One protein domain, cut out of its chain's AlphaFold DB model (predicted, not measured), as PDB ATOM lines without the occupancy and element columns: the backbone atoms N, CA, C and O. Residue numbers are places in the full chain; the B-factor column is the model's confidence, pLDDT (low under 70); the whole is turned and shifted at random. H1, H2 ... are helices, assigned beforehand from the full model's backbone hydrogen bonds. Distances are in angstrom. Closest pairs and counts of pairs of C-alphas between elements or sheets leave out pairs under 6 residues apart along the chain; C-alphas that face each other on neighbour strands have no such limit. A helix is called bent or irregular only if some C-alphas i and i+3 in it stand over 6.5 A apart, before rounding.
ATOM      1  N   LYS A  12     -57.488 -33.617 -31.781       63.00
ATOM      2  CA  LYS A  12     -57.649 -34.936 -31.156       63.00
ATOM      3  C   LYS A  12     -56.371 -35.306 -30.420       63.00
ATOM      4  O   LYS A  12     -55.388 -35.700 -31.047       63.00
ATOM      5  N   VAL A  13     -56.404 -35.215 -29.095       65.31
ATOM      6  CA  VAL A  13     -55.269 -35.555 -28.235       65.31
ATOM      7  C   VAL A  13     -55.569 -36.833 -27.457       65.31
ATOM      8  O   VAL A  13     -56.621 -36.970 -26.841       65.31
ATOM      9  N   ASP A  14     -54.634 -37.781 -27.487       76.38
ATOM     10  CA  ASP A  14     -54.635 -38.921 -26.570       76.38
ATOM     11  C   ASP A  14     -54.093 -38.437 -25.218       76.38
ATOM     12  O   ASP A  14     -52.888 -38.226 -25.050       76.38
ATOM     13  N   ILE A  15     -55.006 -38.207 -24.273       77.00
ATOM     14  CA  ILE A  15     -54.712 -37.625 -22.957       77.00
ATOM     15  C   ILE A  15     -53.738 -38.496 -22.155       77.00
ATOM     16  O   ILE A  15     -52.857 -37.970 -21.471       77.00
ATOM     17  N   GLN A  16     -53.835 -39.823 -22.288       76.31
ATOM     18  CA  GLN A  16     -52.926 -40.738 -21.607       76.31
ATOM     19  C   GLN A  16     -51.513 -40.622 -22.180       76.31
ATOM     20  O   GLN A  16     -50.556 -40.497 -21.421       76.31
ATOM     21  N   ARG A  17     -51.371 -40.561 -23.511       80.88
ATOM     22  CA  ARG A  17     -50.059 -40.335 -24.141       80.88
ATOM     23  C   ARG A  17     -49.471 -38.969 -23.812       80.88
ATOM     24  O   ARG A  17     -48.255 -38.866 -23.675       80.88
ATOM     25  N   LEU A  18     -50.299 -37.930 -23.695       79.88
ATOM     26  CA  LEU A  18     -49.834 -36.594 -23.321       79.88
ATOM     27  C   LEU A  18     -49.292 -36.580 -21.885       79.88
ATOM     28  O   LEU A  18     -48.224 -36.019 -21.633       79.88
ATOM     29  N   LYS A  19     -49.985 -37.257 -20.965       80.75
ATOM     30  CA  LYS A  19     -49.519 -37.458 -19.592       80.75
ATOM     31  C   LYS A  19     -48.225 -38.272 -19.543       80.75
ATOM     32  O   LYS A  19     -47.272 -37.849 -18.890       80.75
ATOM     33  N   ASP A  20     -48.164 -39.392 -20.262       86.06
ATOM     34  CA  ASP A  20     -46.972 -40.245 -20.327       86.06
ATOM     35  C   ASP A  20     -45.769 -39.468 -20.886       86.06
ATOM     36  O   ASP A  20     -44.655 -39.574 -20.371       86.06
ATOM     37  N   PHE A  21     -45.994 -38.633 -21.905       85.75
ATOM     38  CA  PHE A  21     -44.985 -37.727 -22.448       85.75
ATOM     39  C   PHE A  21     -44.517 -36.703 -21.406       85.75
ATOM     40  O   PHE A  21     -43.312 -36.560 -21.192       85.75
ATOM     41  N   ALA A  22     -45.446 -36.025 -20.725       85.12
ATOM     42  CA  ALA A  22     -45.120 -35.047 -19.693       85.12
ATOM     43  C   ALA A  22     -44.275 -35.673 -18.571       85.12
ATOM     44  O   ALA A  22     -43.262 -35.100 -18.158       85.12
ATOM     45  N   GLU A  23     -44.655 -36.866 -18.112       88.69
ATOM     46  CA  GLU A  23     -43.927 -37.619 -17.092       88.69
ATOM     47  C   GLU A  23     -42.549 -38.075 -17.577       88.69
ATOM     48  O   GLU A  23     -41.578 -37.959 -16.823       88.69
ATOM     49  N   ALA A  24     -42.435 -38.538 -18.825       90.31
ATOM     50  CA  ALA A  24     -41.164 -38.942 -19.417       90.31
ATOM     51  C   ALA A  24     -40.181 -37.766 -19.523       90.31
ATOM     52  O   ALA A  24     -39.035 -37.903 -19.097       90.31
ATOM     53  N   VAL A  25     -40.629 -36.603 -20.015       87.88
ATOM     54  CA  VAL A  25     -39.790 -35.395 -20.111       87.88
ATOM     55  C   VAL A  25     -39.337 -34.939 -18.729       87.88
ATOM     56  O   VAL A  25     -38.151 -34.692 -18.523       87.88
ATOM     57  N   ARG A  26     -40.251 -34.878 -17.754       86.19
ATOM     58  CA  ARG A  26     -39.908 -34.486 -16.381       86.19
ATOM     59  C   ARG A  26     -38.890 -35.439 -15.761       86.19
ATOM     60  O   ARG A  26     -37.902 -34.995 -15.187       86.19
ATOM     61  N   LYS A  27     -39.106 -36.747 -15.908       91.75
ATOM     62  CA  LYS A  27     -38.190 -37.766 -15.390       91.75
ATOM     63  C   LYS A  27     -36.809 -37.658 -16.031       91.75
ATOM     64  O   LYS A  27     -35.817 -37.775 -15.318       91.75
ATOM     65  N   GLU A  28     -36.743 -37.428 -17.341       90.50
ATOM     66  CA  GLU A  28     -35.482 -37.238 -18.063       90.50
ATOM     67  C   GLU A  28     -34.746 -35.982 -17.586       90.50
ATOM     68  O   GLU A  28     -33.541 -36.030 -17.335       90.50
ATOM     69  N   LEU A  29     -35.473 -34.877 -17.384       88.44
ATOM     70  CA  LEU A  29     -34.911 -33.642 -16.841       88.44
ATOM     71  C   LEU A  29     -34.323 -33.849 -15.442       88.44
ATOM     72  O   LEU A  29     -33.163 -33.513 -15.216       88.44
ATOM     73  N   GLU A  30     -35.099 -34.439 -14.531       88.19
ATOM     74  CA  GLU A  30     -34.717 -34.636 -13.126       88.19
ATOM     75  C   GLU A  30     -33.610 -35.694 -12.963       88.19
ATOM     76  O   GLU A  30     -32.705 -35.529 -12.146       88.19
ATOM     77  N   SER A  31     -33.667 -36.790 -13.729       90.56
ATOM     78  CA  SER A  31     -32.799 -37.961 -13.512       90.56
ATOM     79  C   SER A  31     -31.516 -37.934 -14.337       90.56
ATOM     80  O   SER A  31     -30.509 -38.485 -13.899       90.56
ATOM     81  N   ASN A  32     -31.547 -37.325 -15.527       88.50
ATOM     82  CA  ASN A  32     -30.449 -37.401 -16.490       88.50
ATOM     83  C   ASN A  32     -29.917 -36.016 -16.850       88.50
ATOM     84  O   ASN A  32     -28.730 -35.746 -16.642       88.50
ATOM     85  N   PHE A  33     -30.770 -35.124 -17.359       86.75
ATOM     86  CA  PHE A  33     -30.321 -33.852 -17.921       86.75
ATOM     87  C   PHE A  33     -29.735 -32.920 -16.857       86.75
ATOM     88  O   PHE A  33     -28.597 -32.473 -17.002       86.75
ATOM     89  N   GLN A  34     -30.468 -32.651 -15.775       87.62
ATOM     90  CA  GLN A  34     -30.010 -31.739 -14.727       87.62
ATOM     91  C   GLN A  34     -28.752 -32.258 -14.012       87.62
ATOM     92  O   GLN A  34     -27.786 -31.497 -13.922       87.62
ATOM     93  N   PRO A  35     -28.659 -33.540 -13.608       90.00
ATOM     94  CA  PRO A  35     -27.416 -34.089 -13.070       90.00
ATOM     95  C   PRO A  35     -26.239 -34.021 -14.053       90.00
ATOM     96  O   PRO A  35     -25.119 -33.715 -13.638       90.00
ATOM     97  N   SER A  36     -26.470 -34.269 -15.347       88.00
ATOM     98  CA  SER A  36     -25.425 -34.172 -16.381       88.00
ATOM     99  C   SER A  36     -24.967 -32.730 -16.593       88.00
ATOM    100  O   SER A  36     -23.775 -32.466 -16.767       88.00
ATOM    101  N   TYR A  37     -25.899 -31.781 -16.539       87.50
ATOM    102  CA  TYR A  37     -25.586 -30.365 -16.610       87.50
ATOM    103  C   TYR A  37     -24.786 -29.913 -15.385       87.50
ATOM    104  O   TYR A  37     -23.714 -29.341 -15.543       87.50
ATOM    105  N   GLU A  38     -25.251 -30.206 -14.170       87.56
ATOM    106  CA  GLU A  38     -24.616 -29.745 -12.930       87.56
ATOM    107  C   GLU A  38     -23.229 -30.347 -12.696       87.56
ATOM    108  O   GLU A  38     -22.332 -29.634 -12.241       87.56
ATOM    109  N   ASN A  39     -23.044 -31.632 -13.017       88.19
ATOM    110  CA  ASN A  39     -21.803 -32.354 -12.728       88.19
ATOM    111  C   ASN A  39     -20.843 -32.435 -13.920       88.19
ATOM    112  O   ASN A  39     -19.646 -32.623 -13.720       88.19
ATOM    113  N   GLY A  40     -21.345 -32.320 -15.151       85.25
ATOM    114  CA  GLY A  40     -20.540 -32.429 -16.368       85.25
ATOM    115  C   GLY A  40     -20.281 -31.076 -17.016       85.25
ATOM    116  O   GLY A  40     -19.148 -30.605 -17.069       85.25
ATOM    117  N   LEU A  41     -21.342 -30.434 -17.507       84.75
ATOM    118  CA  LEU A  41     -21.214 -29.221 -18.319       84.75
ATOM    119  C   LEU A  41     -20.898 -27.978 -17.486       84.75
ATOM    120  O   LEU A  41     -20.008 -27.216 -17.850       84.75
ATOM    121  N   ARG A  42     -21.590 -27.763 -16.364       86.38
ATOM    122  CA  ARG A  42     -21.442 -26.557 -15.539       86.38
ATOM    123  C   ARG A  42     -20.007 -26.360 -15.038       86.38
ATOM    124  O   ARG A  42     -19.546 -25.228 -15.128       86.38
ATOM    125  N   PRO A  43     -19.270 -27.385 -14.567       87.19
ATOM    126  CA  PRO A  43     -17.869 -27.223 -14.179       87.19
ATOM    127  C   PRO A  43     -16.963 -26.876 -15.366       87.19
ATOM    128  O   PRO A  43     -16.155 -25.960 -15.260       87.19
ATOM    129  N   MET A  44     -17.144 -27.533 -16.518       81.69
ATOM    130  CA  MET A  44     -16.372 -27.234 -17.736       81.69
ATOM    131  C   MET A  44     -16.645 -25.829 -18.270       81.69
ATOM    132  O   MET A  44     -15.768 -25.189 -18.840       81.69
ATOM    133  N   LEU A  45     -17.875 -25.358 -18.090       83.31
ATOM    134  CA  LEU A  45     -18.277 -24.015 -18.454       83.31
ATOM    135  C   LEU A  45     -17.943 -23.006 -17.359       83.31
ATOM    136  O   LEU A  45     -18.032 -21.835 -17.653       83.31
ATOM    137  N   ALA A  46     -17.583 -23.369 -16.128       82.25
ATOM    138  CA  ALA A  46     -17.301 -22.390 -15.071       82.25
ATOM    139  C   ALA A  46     -15.895 -21.785 -15.186       82.25
ATOM    140  O   ALA A  46     -15.668 -20.653 -14.757       82.25
ATOM    141  N   GLU A  47     -14.958 -22.530 -15.768       81.50
ATOM    142  CA  GLU A  47     -13.567 -22.120 -15.885       81.50
ATOM    143  C   GLU A  47     -13.295 -21.482 -17.250       81.50
ATOM    144  O   GLU A  47     -13.612 -22.033 -18.307       81.50
ATOM    145  N   ARG A  48     -12.672 -20.301 -17.230       78.88
ATOM    146  CA  ARG A  48     -12.123 -19.690 -18.441       78.88
ATOM    147  C   ARG A  48     -10.940 -20.532 -18.909       78.88
ATOM    148  O   ARG A  48     -10.108 -20.948 -18.104       78.88
ATOM    149  N   ALA A  49     -10.840 -20.752 -20.214       79.94
ATOM    150  CA  ALA A  49      -9.713 -21.489 -20.756       79.94
ATOM    151  C   ALA A  49      -8.389 -20.731 -20.503       79.94
ATOM    152  O   ALA A  49      -8.352 -19.509 -20.652       79.94
ATOM    153  N   PRO A  50      -7.287 -21.424 -20.154       80.75
ATOM    154  CA  PRO A  50      -6.045 -20.794 -19.691       80.75
ATOM    155  C   PRO A  50      -5.180 -20.218 -20.831       80.75
ATOM    156  O   PRO A  50      -3.958 -20.137 -20.710       80.75
ATOM    157  N   PHE A  51      -5.781 -19.860 -21.968       83.25
ATOM    158  CA  PHE A  51      -5.078 -19.334 -23.137       83.25
ATOM    159  C   PHE A  51      -5.515 -17.903 -23.470       83.25
ATOM    160  O   PHE A  51      -6.637 -17.495 -23.193       83.25
ATOM    161  N   GLY A  52      -4.604 -17.147 -24.085       78.62
ATOM    162  CA  GLY A  52      -4.837 -15.762 -24.510       78.62
ATOM    163  C   GLY A  52      -4.169 -14.686 -23.658       78.62
ATOM    164  O   GLY A  52      -3.971 -13.579 -24.148       78.62
ATOM    165  N   ASP A  53      -3.692 -15.028 -22.461       78.38
ATOM    166  CA  ASP A  53      -3.043 -14.065 -21.555       78.38
ATOM    167  C   ASP A  53      -1.517 -13.919 -21.798       78.38
ATOM    168  O   ASP A  53      -0.856 -13.062 -21.220       78.38
ATOM    169  N   GLY A  54      -0.933 -14.740 -22.682       78.94
ATOM    170  CA  GLY A  54       0.518 -14.822 -22.934       78.94
ATOM    171  C   GLY A  54       1.103 -13.810 -23.933       78.94
ATOM    172  O   GLY A  54       2.213 -14.015 -24.416       78.94
ATOM    173  N   GLY A  55       0.369 -12.753 -24.301       77.31
ATOM    174  CA  GLY A  55       0.863 -11.667 -25.168       77.31
ATOM    175  C   GLY A  55       0.857 -11.936 -26.683       77.31
ATOM    176  O   GLY A  55       1.177 -11.035 -27.460       77.31
ATOM    177  N   LEU A  56       0.459 -13.133 -27.128       87.62
ATOM    178  CA  LEU A  56       0.189 -13.424 -28.543       87.62
ATOM    179  C   LEU A  56      -1.202 -12.904 -28.925       87.62
ATOM    180  O   LEU A  56      -2.200 -13.313 -28.330       87.62
ATOM    181  N   LYS A  57      -1.277 -12.033 -29.937       87.38
ATOM    182  CA  LYS A  57      -2.532 -11.386 -30.361       87.38
ATOM    183  C   LYS A  57      -3.583 -12.400 -30.810       87.38
ATOM    184  O   LYS A  57      -4.752 -12.266 -30.466       87.38
ATOM    185  N   GLU A  58      -3.159 -13.430 -31.535       85.38
ATOM    186  CA  GLU A  58      -4.016 -14.518 -31.997       85.38
ATOM    187  C   GLU A  58      -4.589 -15.302 -30.814       85.38
ATOM    188  O   GLU A  58      -5.782 -15.591 -30.785       85.38
ATOM    189  N   ALA A  59      -3.767 -15.598 -29.802       84.56
ATOM    190  CA  ALA A  59      -4.224 -16.311 -28.614       84.56
ATOM    191  C   ALA A  59      -5.257 -15.489 -27.827       84.56
ATOM    192  O   ALA A  59      -6.237 -16.058 -27.355       84.56
ATOM    193  N   ALA A  60      -5.053 -14.172 -27.698       86.25
ATOM    194  CA  ALA A  60      -6.006 -13.275 -27.041       86.25
ATOM    195  C   ALA A  60      -7.351 -13.246 -27.786       86.25
ATOM    196  O   ALA A  60      -8.395 -13.465 -27.179       86.25
ATOM    197  N   PHE A  61      -7.313 -13.089 -29.116       87.56
ATOM    198  CA  PHE A  61      -8.506 -13.101 -29.966       87.56
ATOM    199  C   PHE A  61      -9.304 -14.408 -29.846       87.56
ATOM    200  O   PHE A  61     -10.518 -14.391 -29.636       87.56
ATOM    201  N   PHE A  62      -8.639 -15.564 -29.949       88.00
ATOM    202  CA  PHE A  62      -9.323 -16.849 -29.795       88.00
ATOM    203  C   PHE A  62      -9.817 -17.073 -28.362       88.00
ATOM    204  O   PHE A  62     -10.842 -17.726 -28.184       88.00
ATOM    205  N   GLY A  63      -9.119 -16.537 -27.355       87.25
ATOM    206  CA  GLY A  63      -9.519 -16.620 -25.948       87.25
ATOM    207  C   GLY A  63     -10.820 -15.870 -25.676       87.25
ATOM    208  O   GLY A  63     -11.725 -16.420 -25.052       87.25
ATOM    209  N   GLU A  64     -10.955 -14.653 -26.204       86.81
ATOM    210  CA  GLU A  64     -12.203 -13.879 -26.152       86.81
ATOM    211  C   GLU A  64     -13.340 -14.606 -26.875       86.81
ATOM    212  O   GLU A  64     -14.416 -14.804 -26.317       86.81
ATOM    213  N   ARG A  65     -13.093 -15.111 -28.090       88.44
ATOM    214  CA  ARG A  65     -14.140 -15.799 -28.857       88.44
ATOM    215  C   ARG A  65     -14.587 -17.112 -28.214       88.44
ATOM    216  O   ARG A  65     -15.762 -17.485 -28.305       88.44
ATOM    217  N   HIS A  66     -13.656 -17.823 -27.585       89.38
ATOM    218  CA  HIS A  66     -13.957 -19.007 -26.794       89.38
ATOM    219  C   HIS A  66     -14.836 -18.648 -25.592       89.38
ATOM    220  O   HIS A  66     -15.810 -19.346 -25.321       89.38
ATOM    221  N   GLU A  67     -14.538 -17.540 -24.915       88.75
ATOM    222  CA  GLU A  67     -15.322 -17.055 -23.781       88.75
ATOM    223  C   GLU A  67     -16.756 -16.675 -24.175       88.75
ATOM    224  O   GLU A  67     -17.708 -17.124 -23.536       88.75
ATOM    225  N   ASP A  68     -16.931 -15.953 -25.284       89.81
ATOM    226  CA  ASP A  68     -18.260 -15.656 -25.834       89.81
ATOM    227  C   ASP A  68     -19.050 -16.939 -26.121       89.81
ATOM    228  O   ASP A  68     -20.245 -17.041 -25.839       89.81
ATOM    229  N   SER A  69     -18.368 -17.946 -26.674       88.75
ATOM    230  CA  SER A  69     -18.980 -19.236 -26.997       88.75
ATOM    231  C   SER A  69     -19.375 -19.996 -25.728       88.75
ATOM    232  O   SER A  69     -20.470 -20.552 -25.668       88.75
ATOM    233  N   ARG A  70     -18.531 -19.967 -24.688       89.00
ATOM    234  CA  ARG A  70     -18.815 -20.544 -23.363       89.00
ATOM    235  C   ARG A  70     -20.077 -19.929 -22.756       89.00
ATOM    236  O   ARG A  70     -20.968 -20.659 -22.323       89.00
ATOM    237  N   MET A  71     -20.179 -18.599 -22.771       88.88
ATOM    238  CA  MET A  71     -21.349 -17.869 -22.272       88.88
ATOM    239  C   MET A  71     -22.618 -18.203 -23.061       88.88
ATOM    240  O   MET A  71     -23.659 -18.481 -22.461       88.88
ATOM    241  N   ALA A  72     -22.528 -18.250 -24.393       90.06
ATOM    242  CA  ALA A  72     -23.654 -18.612 -25.250       90.06
ATOM    243  C   ALA A  72     -24.151 -20.045 -24.993       90.06
ATOM    244  O   ALA A  72     -25.357 -20.273 -24.924       90.06
ATOM    245  N   VAL A  73     -23.241 -21.007 -24.796       89.06
ATOM    246  CA  VAL A  73     -23.601 -22.399 -24.476       89.06
ATOM    247  C   VAL A  73     -24.287 -22.496 -23.114       89.06
ATOM    248  O   VAL A  73     -25.294 -23.192 -23.002       89.06
ATOM    249  N   MET A  74     -23.802 -21.787 -22.089       86.31
ATOM    250  CA  MET A  74     -24.476 -21.762 -20.780       86.31
ATOM    251  C   MET A  74     -25.908 -21.235 -20.884       86.31
ATOM    252  O   MET A  74     -26.824 -21.841 -20.329       86.31
ATOM    253  N   GLN A  75     -26.104 -20.134 -21.612       87.00
ATOM    254  CA  GLN A  75     -27.427 -19.551 -21.808       87.00
ATOM    255  C   GLN A  75     -28.354 -20.508 -22.566       87.00
ATOM    256  O   GLN A  75     -29.468 -20.766 -22.114       87.00
ATOM    257  N   LEU A  76     -27.865 -21.109 -23.656       88.81
ATOM    258  CA  LEU A  76     -28.619 -22.088 -24.437       88.81
ATOM    259  C   LEU A  76     -29.074 -23.273 -23.577       88.81
ATOM    260  O   LEU A  76     -30.230 -23.678 -23.654       88.81
ATOM    261  N   MET A  77     -28.191 -23.818 -22.737       86.50
ATOM    262  CA  MET A  77     -28.541 -24.939 -21.858       86.50
ATOM    263  C   MET A  77     -29.600 -24.543 -20.827       86.50
ATOM    264  O   MET A  77     -30.525 -25.315 -20.571       86.50
ATOM    265  N   ALA A  78     -29.510 -23.334 -20.269       84.31
ATOM    266  CA  ALA A  78     -30.527 -22.811 -19.363       84.31
ATOM    267  C   ALA A  78     -31.893 -22.655 -20.052       84.31
ATOM    268  O   ALA A  78     -32.918 -23.016 -19.471       84.31
ATOM    269  N   ASP A  79     -31.912 -22.169 -21.292       86.00
ATOM    270  CA  ASP A  79     -33.145 -21.986 -22.058       86.00
ATOM    271  C   ASP A  79     -33.764 -23.327 -22.481       86.00
ATOM    272  O   ASP A  79     -34.981 -23.489 -22.393       86.00
ATOM    273  N   VAL A  80     -32.946 -24.326 -22.837       86.38
ATOM    274  CA  VAL A  80     -33.413 -25.698 -23.111       86.38
ATOM    275  C   VAL A  80     -34.078 -26.311 -21.877       86.38
ATOM    276  O   VAL A  80     -35.168 -26.869 -21.994       86.38
ATOM    277  N   MET A  81     -33.476 -26.170 -20.688       81.69
ATOM    278  CA  MET A  81     -34.079 -26.670 -19.443       81.69
ATOM    279  C   MET A  81     -35.436 -26.024 -19.173       81.69
ATOM    280  O   MET A  81     -36.408 -26.730 -18.905       81.69
ATOM    281  N   ARG A  82     -35.527 -24.692 -19.288       83.75
ATOM    282  CA  ARG A  82     -36.792 -23.968 -19.089       83.75
ATOM    283  C   ARG A  82     -37.845 -24.363 -20.122       83.75
ATOM    284  O   ARG A  82     -38.994 -24.584 -19.753       83.75
ATOM    285  N   GLY A  83     -37.461 -24.484 -21.392       82.50
ATOM    286  CA  GLY A  83     -38.370 -24.870 -22.472       82.50
ATOM    287  C   GLY A  83     -38.944 -26.273 -22.278       82.50
ATOM    288  O   GLY A  83     -40.152 -26.463 -22.384       82.50
ATOM    289  N   LEU A  84     -38.104 -27.248 -21.926       83.75
ATOM    290  CA  LEU A  84     -38.555 -28.618 -21.664       83.75
ATOM    291  C   LEU A  84     -39.432 -28.711 -20.406       83.75
ATOM    292  O   LEU A  84     -40.424 -29.439 -20.412       83.75
ATOM    293  N   ALA A  85     -39.104 -27.960 -19.349       79.69
ATOM    294  CA  ALA A  85     -39.927 -27.896 -18.142       79.69
ATOM    295  C   ALA A  85     -41.305 -27.275 -18.425       79.69
ATOM    296  O   ALA A  85     -42.319 -27.834 -18.016       79.69
ATOM    297  N   SER A  86     -41.348 -26.178 -19.186       77.88
ATOM    298  CA  SER A  86     -42.587 -25.537 -19.643       77.88
ATOM    299  C   SER A  86     -43.442 -26.486 -20.488       77.88
ATOM    300  O   SER A  86     -44.622 -26.660 -20.195       77.88
ATOM    301  N   LEU A  87     -42.847 -27.179 -21.467       81.19
ATOM    302  CA  LEU A  87     -43.552 -28.160 -22.302       81.19
ATOM    303  C   LEU A  87     -44.138 -29.312 -21.480       81.19
ATOM    304  O   LEU A  87     -45.281 -29.708 -21.698       81.19
ATOM    305  N   SER A  88     -43.368 -29.848 -20.531       81.38
ATOM    306  CA  SER A  88     -43.842 -30.892 -19.617       81.38
ATOM    307  C   SER A  88     -44.976 -30.381 -18.716       81.38
ATOM    308  O   SER A  88     -45.978 -31.075 -18.542       81.38
ATOM    309  N   GLY A  89     -44.853 -29.158 -18.191       76.31
ATOM    310  CA  GLY A  89     -45.876 -28.499 -17.379       76.31
ATOM    311  C   GLY A  89     -47.186 -28.299 -18.139       76.31
ATOM    312  O   GLY A  89     -48.229 -28.753 -17.672       76.31
ATOM    313  N   ALA A  90     -47.120 -27.721 -19.340       77.81
ATOM    314  CA  ALA A  90     -48.279 -27.500 -20.199       77.81
ATOM    315  C   ALA A  90     -48.953 -28.823 -20.598       77.81
ATOM    316  O   ALA A  90     -50.163 -28.979 -20.448       77.81
ATOM    317  N   ALA A  91     -48.170 -29.824 -21.018       79.94
ATOM    318  CA  ALA A  91     -48.689 -31.152 -21.348       79.94
ATOM    319  C   ALA A  91     -49.408 -31.803 -20.153       79.94
ATOM    320  O   ALA A  91     -50.473 -32.403 -20.312       79.94
ATOM    321  N   ARG A  92     -48.866 -31.644 -18.941       80.12
ATOM    322  CA  ARG A  92     -49.508 -32.128 -17.716       80.12
ATOM    323  C   ARG A  92     -50.796 -31.367 -17.403       80.12
ATOM    324  O   ARG A  92     -51.775 -32.024 -17.062       80.12
ATOM    325  N   ALA A  93     -50.797 -30.040 -17.513       75.19
ATOM    326  CA  ALA A  93     -51.966 -29.200 -17.251       75.19
ATOM    327  C   ALA A  93     -53.134 -29.576 -18.173       75.19
ATOM    328  O   ALA A  93     -54.196 -29.946 -17.676       75.19
ATOM    329  N   ILE A  94     -52.882 -29.646 -19.485       73.81
ATOM    330  CA  ILE A  94     -53.859 -30.102 -20.485       73.81
ATOM    331  C   ILE A  94     -54.338 -31.517 -20.142       73.81
ATOM    332  O   ILE A  94     -55.533 -31.793 -20.124       73.81
ATOM    333  N   SER A  95     -53.424 -32.437 -19.807       73.44
ATOM    334  CA  SER A  95     -53.833 -33.805 -19.476       73.44
ATOM    335  C   SER A  95     -54.716 -33.897 -18.225       73.44
ATOM    336  O   SER A  95     -55.566 -34.779 -18.147       73.44
ATOM    337  N   ALA A  96     -54.516 -33.007 -17.248       72.19
ATOM    338  CA  ALA A  96     -55.280 -32.970 -16.008       72.19
ATOM    339  C   ALA A  96     -56.666 -32.348 -16.214       72.19
ATOM    340  O   ALA A  96     -57.640 -32.864 -15.677       72.19
ATOM    341  N   GLU A  97     -56.758 -31.292 -17.023       68.94
ATOM    342  CA  GLU A  97     -58.019 -30.635 -17.379       68.94
ATOM    343  C   GLU A  97     -58.992 -31.588 -18.092       68.94
ATOM    344  O   GLU A  97     -60.196 -31.557 -17.846       68.94
ATOM    345  N   TYR A  98     -58.463 -32.510 -18.898       66.25
ATOM    346  CA  TYR A  98     -59.262 -33.494 -19.630       66.25
ATOM    347  C   TYR A  98     -59.324 -34.884 -18.985       66.25
ATOM    348  O   TYR A  98     -59.911 -35.793 -19.572       66.25
ATOM    349  N   ALA A  99     -58.759 -35.074 -17.787       63.41
ATOM    350  CA  ALA A  99     -58.709 -36.377 -17.115       63.41
ATOM    351  C   ALA A  99     -60.092 -36.911 -16.685       63.41
ATOM    352  O   ALA A  99     -60.266 -38.126 -16.590       63.41
ATOM    353  N   ASP A 100     -61.065 -36.022 -16.456       57.41
ATOM    354  CA  ASP A 100     -62.441 -36.375 -16.073       57.41
ATOM    355  C   ASP A 100     -63.390 -36.530 -17.283       57.41
ATOM    356  O   ASP A 100     -64.561 -36.883 -17.119       57.41
ATOM    357  N   GLY A 101     -62.906 -36.272 -18.505       53.94
ATOM    358  CA  GLY A 101     -63.666 -36.440 -19.743       53.94
ATOM    359  C   GLY A 101     -63.319 -37.743 -20.470       53.94
ATOM    360  O   GLY A 101     -62.190 -38.222 -20.428       53.94
ATOM    361  N   ASP A 102     -64.309 -38.334 -21.144       52.09
ATOM    362  CA  ASP A 102     -64.163 -39.581 -21.907       52.09
ATOM    363  C   ASP A 102     -62.988 -39.471 -22.901       52.09
ATOM    364  O   ASP A 102     -62.885 -38.470 -23.600       52.09
ATOM    365  N   ALA A 103     -62.119 -40.488 -22.963       47.72
ATOM    366  CA  ALA A 103     -60.720 -40.495 -23.447       47.72
ATOM    367  C   ALA A 103     -60.367 -39.879 -24.835       47.72
ATOM    368  O   ALA A 103     -59.209 -39.925 -25.252       47.72
ATOM    369  N   MET A 104     -61.322 -39.295 -25.558       46.59
ATOM    370  CA  MET A 104     -61.118 -38.355 -26.664       46.59
ATOM    371  C   MET A 104     -61.826 -37.034 -26.356       46.59
ATOM    372  O   MET A 104     -62.929 -36.781 -26.849       46.59
ATOM    373  N   VAL A 105     -61.192 -36.183 -25.552       52.66
ATOM    374  CA  VAL A 105     -61.722 -34.847 -25.270       52.66
ATOM    375  C   VAL A 105     -61.042 -33.816 -26.161       52.66
ATOM    376  O   VAL A 105     -59.857 -33.903 -26.477       52.66
ATOM    377  N   LYS A 106     -61.861 -32.877 -26.623       54.06
ATOM    378  CA  LYS A 106     -61.522 -31.824 -27.570       54.06
ATOM    379  C   LYS A 106     -60.684 -30.767 -26.855       54.06
ATOM    380  O   LYS A 106     -61.251 -29.959 -26.127       54.06
ATOM    381  N   ALA A 107     -59.371 -30.780 -27.065       56.41
ATOM    382  CA  ALA A 107     -58.526 -29.656 -26.682       56.41
ATOM    383  C   ALA A 107     -58.689 -28.544 -27.722       56.41
ATOM    384  O   ALA A 107     -58.530 -28.799 -28.922       56.41
ATOM    385  N   THR A 108     -59.045 -27.335 -27.288       63.56
ATOM    386  CA  THR A 108     -59.065 -26.163 -28.170       63.56
ATOM    387  C   THR A 108     -57.692 -25.494 -28.194       63.56
ATOM    388  O   THR A 108     -56.830 -25.747 -27.351       63.56
ATOM    389  N   HIS A 109     -57.465 -24.630 -29.184       62.47
ATOM    390  CA  HIS A 109     -56.242 -23.829 -29.260       62.47
ATOM    391  C   HIS A 109     -56.051 -22.928 -28.031       62.47
ATOM    392  O   HIS A 109     -54.914 -22.727 -27.602       62.47
ATOM    393  N   ASP A 110     -57.148 -22.450 -27.440       63.09
ATOM    394  CA  ASP A 110     -57.116 -21.615 -26.241       63.09
ATOM    395  C   ASP A 110     -56.631 -22.413 -25.022       63.09
ATOM    396  O   ASP A 110     -55.833 -21.905 -24.238       63.09
ATOM    397  N   ASP A 111     -57.019 -23.685 -24.897       62.03
ATOM    398  CA  ASP A 111     -56.594 -24.557 -23.790       62.03
ATOM    399  C   ASP A 111     -55.087 -24.847 -23.864       62.03
ATOM    400  O   ASP A 111     -54.368 -24.791 -22.863       62.03
ATOM    401  N   VAL A 112     -54.574 -25.066 -25.080       64.31
ATOM    402  CA  VAL A 112     -53.131 -25.212 -25.318       64.31
ATOM    403  C   VAL A 112     -52.392 -23.923 -24.974       64.31
ATOM    404  O   VAL A 112     -51.377 -23.975 -24.284       64.31
ATOM    405  N   PHE A 113     -52.887 -22.770 -25.428       63.16
ATOM    406  CA  PHE A 113     -52.263 -21.473 -25.166       63.16
ATOM    407  C   PHE A 113     -52.240 -21.138 -23.662       63.16
ATOM    408  O   PHE A 113     -51.196 -20.780 -23.110       63.16
ATOM    409  N   ASN A 114     -53.358 -21.345 -22.966       64.38
ATOM    410  CA  ASN A 114     -53.479 -21.096 -21.530       64.38
ATOM    411  C   ASN A 114     -52.567 -22.014 -20.703       64.38
ATOM    412  O   ASN A 114     -51.973 -21.564 -19.722       64.38
ATOM    413  N   ALA A 115     -52.351 -23.257 -21.140       61.78
ATOM    414  CA  ALA A 115     -51.447 -24.187 -20.468       61.78
ATOM    415  C   ALA A 115     -49.978 -23.725 -20.444       61.78
ATOM    416  O   ALA A 115     -49.236 -24.110 -19.542       61.78
ATOM    417  N   PHE A 116     -49.546 -22.879 -21.387       60.03
ATOM    418  CA  PHE A 116     -48.224 -22.233 -21.349       60.03
ATOM    419  C   PHE A 116     -48.183 -20.986 -20.450       60.03
ATOM    420  O   PHE A 116     -47.103 -20.508 -20.094       60.03
ATOM    421  N   THR A 117     -49.342 -20.463 -20.053       56.25
ATOM    422  CA  THR A 117     -49.460 -19.246 -19.236       56.25
ATOM    423  C   THR A 117     -49.490 -19.566 -17.737       56.25
ATOM    424  O   THR A 117     -49.016 -18.770 -16.928       56.25
ATOM    425  N   ASP A 118     -49.996 -20.746 -17.364       48.41
ATOM    426  CA  ASP A 118     -50.244 -21.135 -15.967       48.41
ATOM    427  C   ASP A 118     -49.086 -21.918 -15.304       48.41
ATOM    428  O   ASP A 118     -49.172 -22.333 -14.147       48.41
ATOM    429  N   VAL A 119     -47.957 -22.116 -16.001       45.59
ATOM    430  CA  VAL A 119     -46.753 -22.730 -15.410       45.59
ATOM    431  C   VAL A 119     -46.001 -21.678 -14.578       45.59
ATOM    432  O   VAL A 119     -45.216 -20.889 -15.099       45.59
ATOM    433  N   ASP A 120     -46.260 -21.664 -13.266       43.09
ATOM    434  CA  ASP A 120     -45.559 -20.870 -12.234       43.09
ATOM    435  C   ASP A 120     -45.597 -19.335 -12.403       43.09
ATOM    436  O   ASP A 120     -44.734 -18.616 -11.893       43.09
ATOM    437  N   GLY A 121     -46.600 -18.788 -13.101       46.34
ATOM    438  CA  GLY A 121     -46.756 -17.334 -13.267       46.34
ATOM    439  C   GLY A 121     -45.590 -16.655 -14.002       46.34
ATOM    440  O   GLY A 121     -45.462 -15.428 -13.969       46.34
ATOM    441  N   GLN A 122     -44.727 -17.437 -14.657       45.62
ATOM    442  CA  GLN A 122     -43.665 -16.948 -15.524       45.62
ATOM    443  C   GLN A 122     -44.126 -17.051 -16.975       45.62
ATOM    444  O   GLN A 122     -44.581 -18.103 -17.410       45.62
ATOM    445  N   GLN A 123     -43.970 -15.971 -17.748       44.97
ATOM    446  CA  GLN A 123     -44.170 -16.011 -19.198       44.97
ATOM    447  C   GLN A 123     -43.280 -17.105 -19.797       44.97
ATOM    448  O   GLN A 123     -42.055 -16.962 -19.833       44.97
ATOM    449  N   THR A 124     -43.877 -18.193 -20.277       52.12
ATOM    450  CA  THR A 124     -43.153 -19.175 -21.082       52.12
ATOM    451  C   THR A 124     -43.342 -18.845 -22.560       52.12
ATOM    452  O   THR A 124     -44.457 -18.605 -22.999       52.12
TER     453      THR A 124
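Overview. This is residues 12 to 124 of the 142 residues of an uncharacterized protein of Micromonospora endophytica (Xie et al. 2001) Li et al. 2019 (UniProt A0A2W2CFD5). Look for a long helical hairpin: one very long helix, H2, runs most of the length of a slender rod, and the bent helix H1 bows along one side of it, running back the opposite way. The short helix H3 packs on another side of H2, near that helix's last turns. The printed part has 113 residues with three named helices, H1, H2 and H3 in that order along the chain, and no named strand; its class is all helix. The whole is extended, with a radius of gyration of the C-alphas of 20.6 A, and spans 71 by 27 by 23 A.

Arrangement. Begin with H2, residues 57 to 97, the longest helix. H1, residues 15 to 46, was assigned as one helix by its hydrogen bonds but is bent, with C-alphas 31 and 34 lying 6.9 A apart; read it as two arms, H1a, residues 15 to 31, and H1b, residues 34 to 46. The arms are near each other, and their lines stand at a steep tilt of 44 degrees. H1a touches H2 at residues 81 to 95 of H2 alone; the closest C-alphas are those of Ala 22 and Ser 88, 4.3 A apart. These two run opposite ways at a tilt of 37 degrees, only just steep. H1b and H2 form a helical hairpin at a shallow tilt of 19 degrees, opposite ways. They touch through residues 42 to 45 of H1b and 70 to 74 of H2 alone, closest at the C-alphas of Leu 45 and Arg 70, 6.0 A apart. H3, residues 109 to 117, touches residues 86 to 94 of H2 alone, at a steep tilt of 56 degrees, opposite ways; the closest C-alphas, of Ala 90 and Ala 115, are 4.6 A apart. H3 is apart from H1a and H1b. Every O i to N i+4 pair is within hydrogen-bond range in H1a and H2, against 6 of 9 in H1b and 3 of 5 in H3.

Along the chain. Find C-alpha 57 at (-2.532, -11.386, -30.361); from there H2 runs 60.1 A to C-alpha 97 at (-58.019, -30.635, -17.379). H1a begins at C-alpha 15, at (-54.712, -37.625, -22.957), and is 23.9 A long; H1b is 15.8 A long. H3, 12.9 A long, ends at C-alpha 117, at (-49.460, -19.246, -19.236).

Size, cuts and confidence. Look to Gly 55 and Asp 102 for the two C-alphas farthest apart, 70.8 A. The printed part has no cut. The link from H1 to H2, 10 residues, is short, and that from H2 to H3, 11 residues, is long. Mean pLDDT of the printed part is 76.9; residues 12 to 13 and 97 to 124 are under 70.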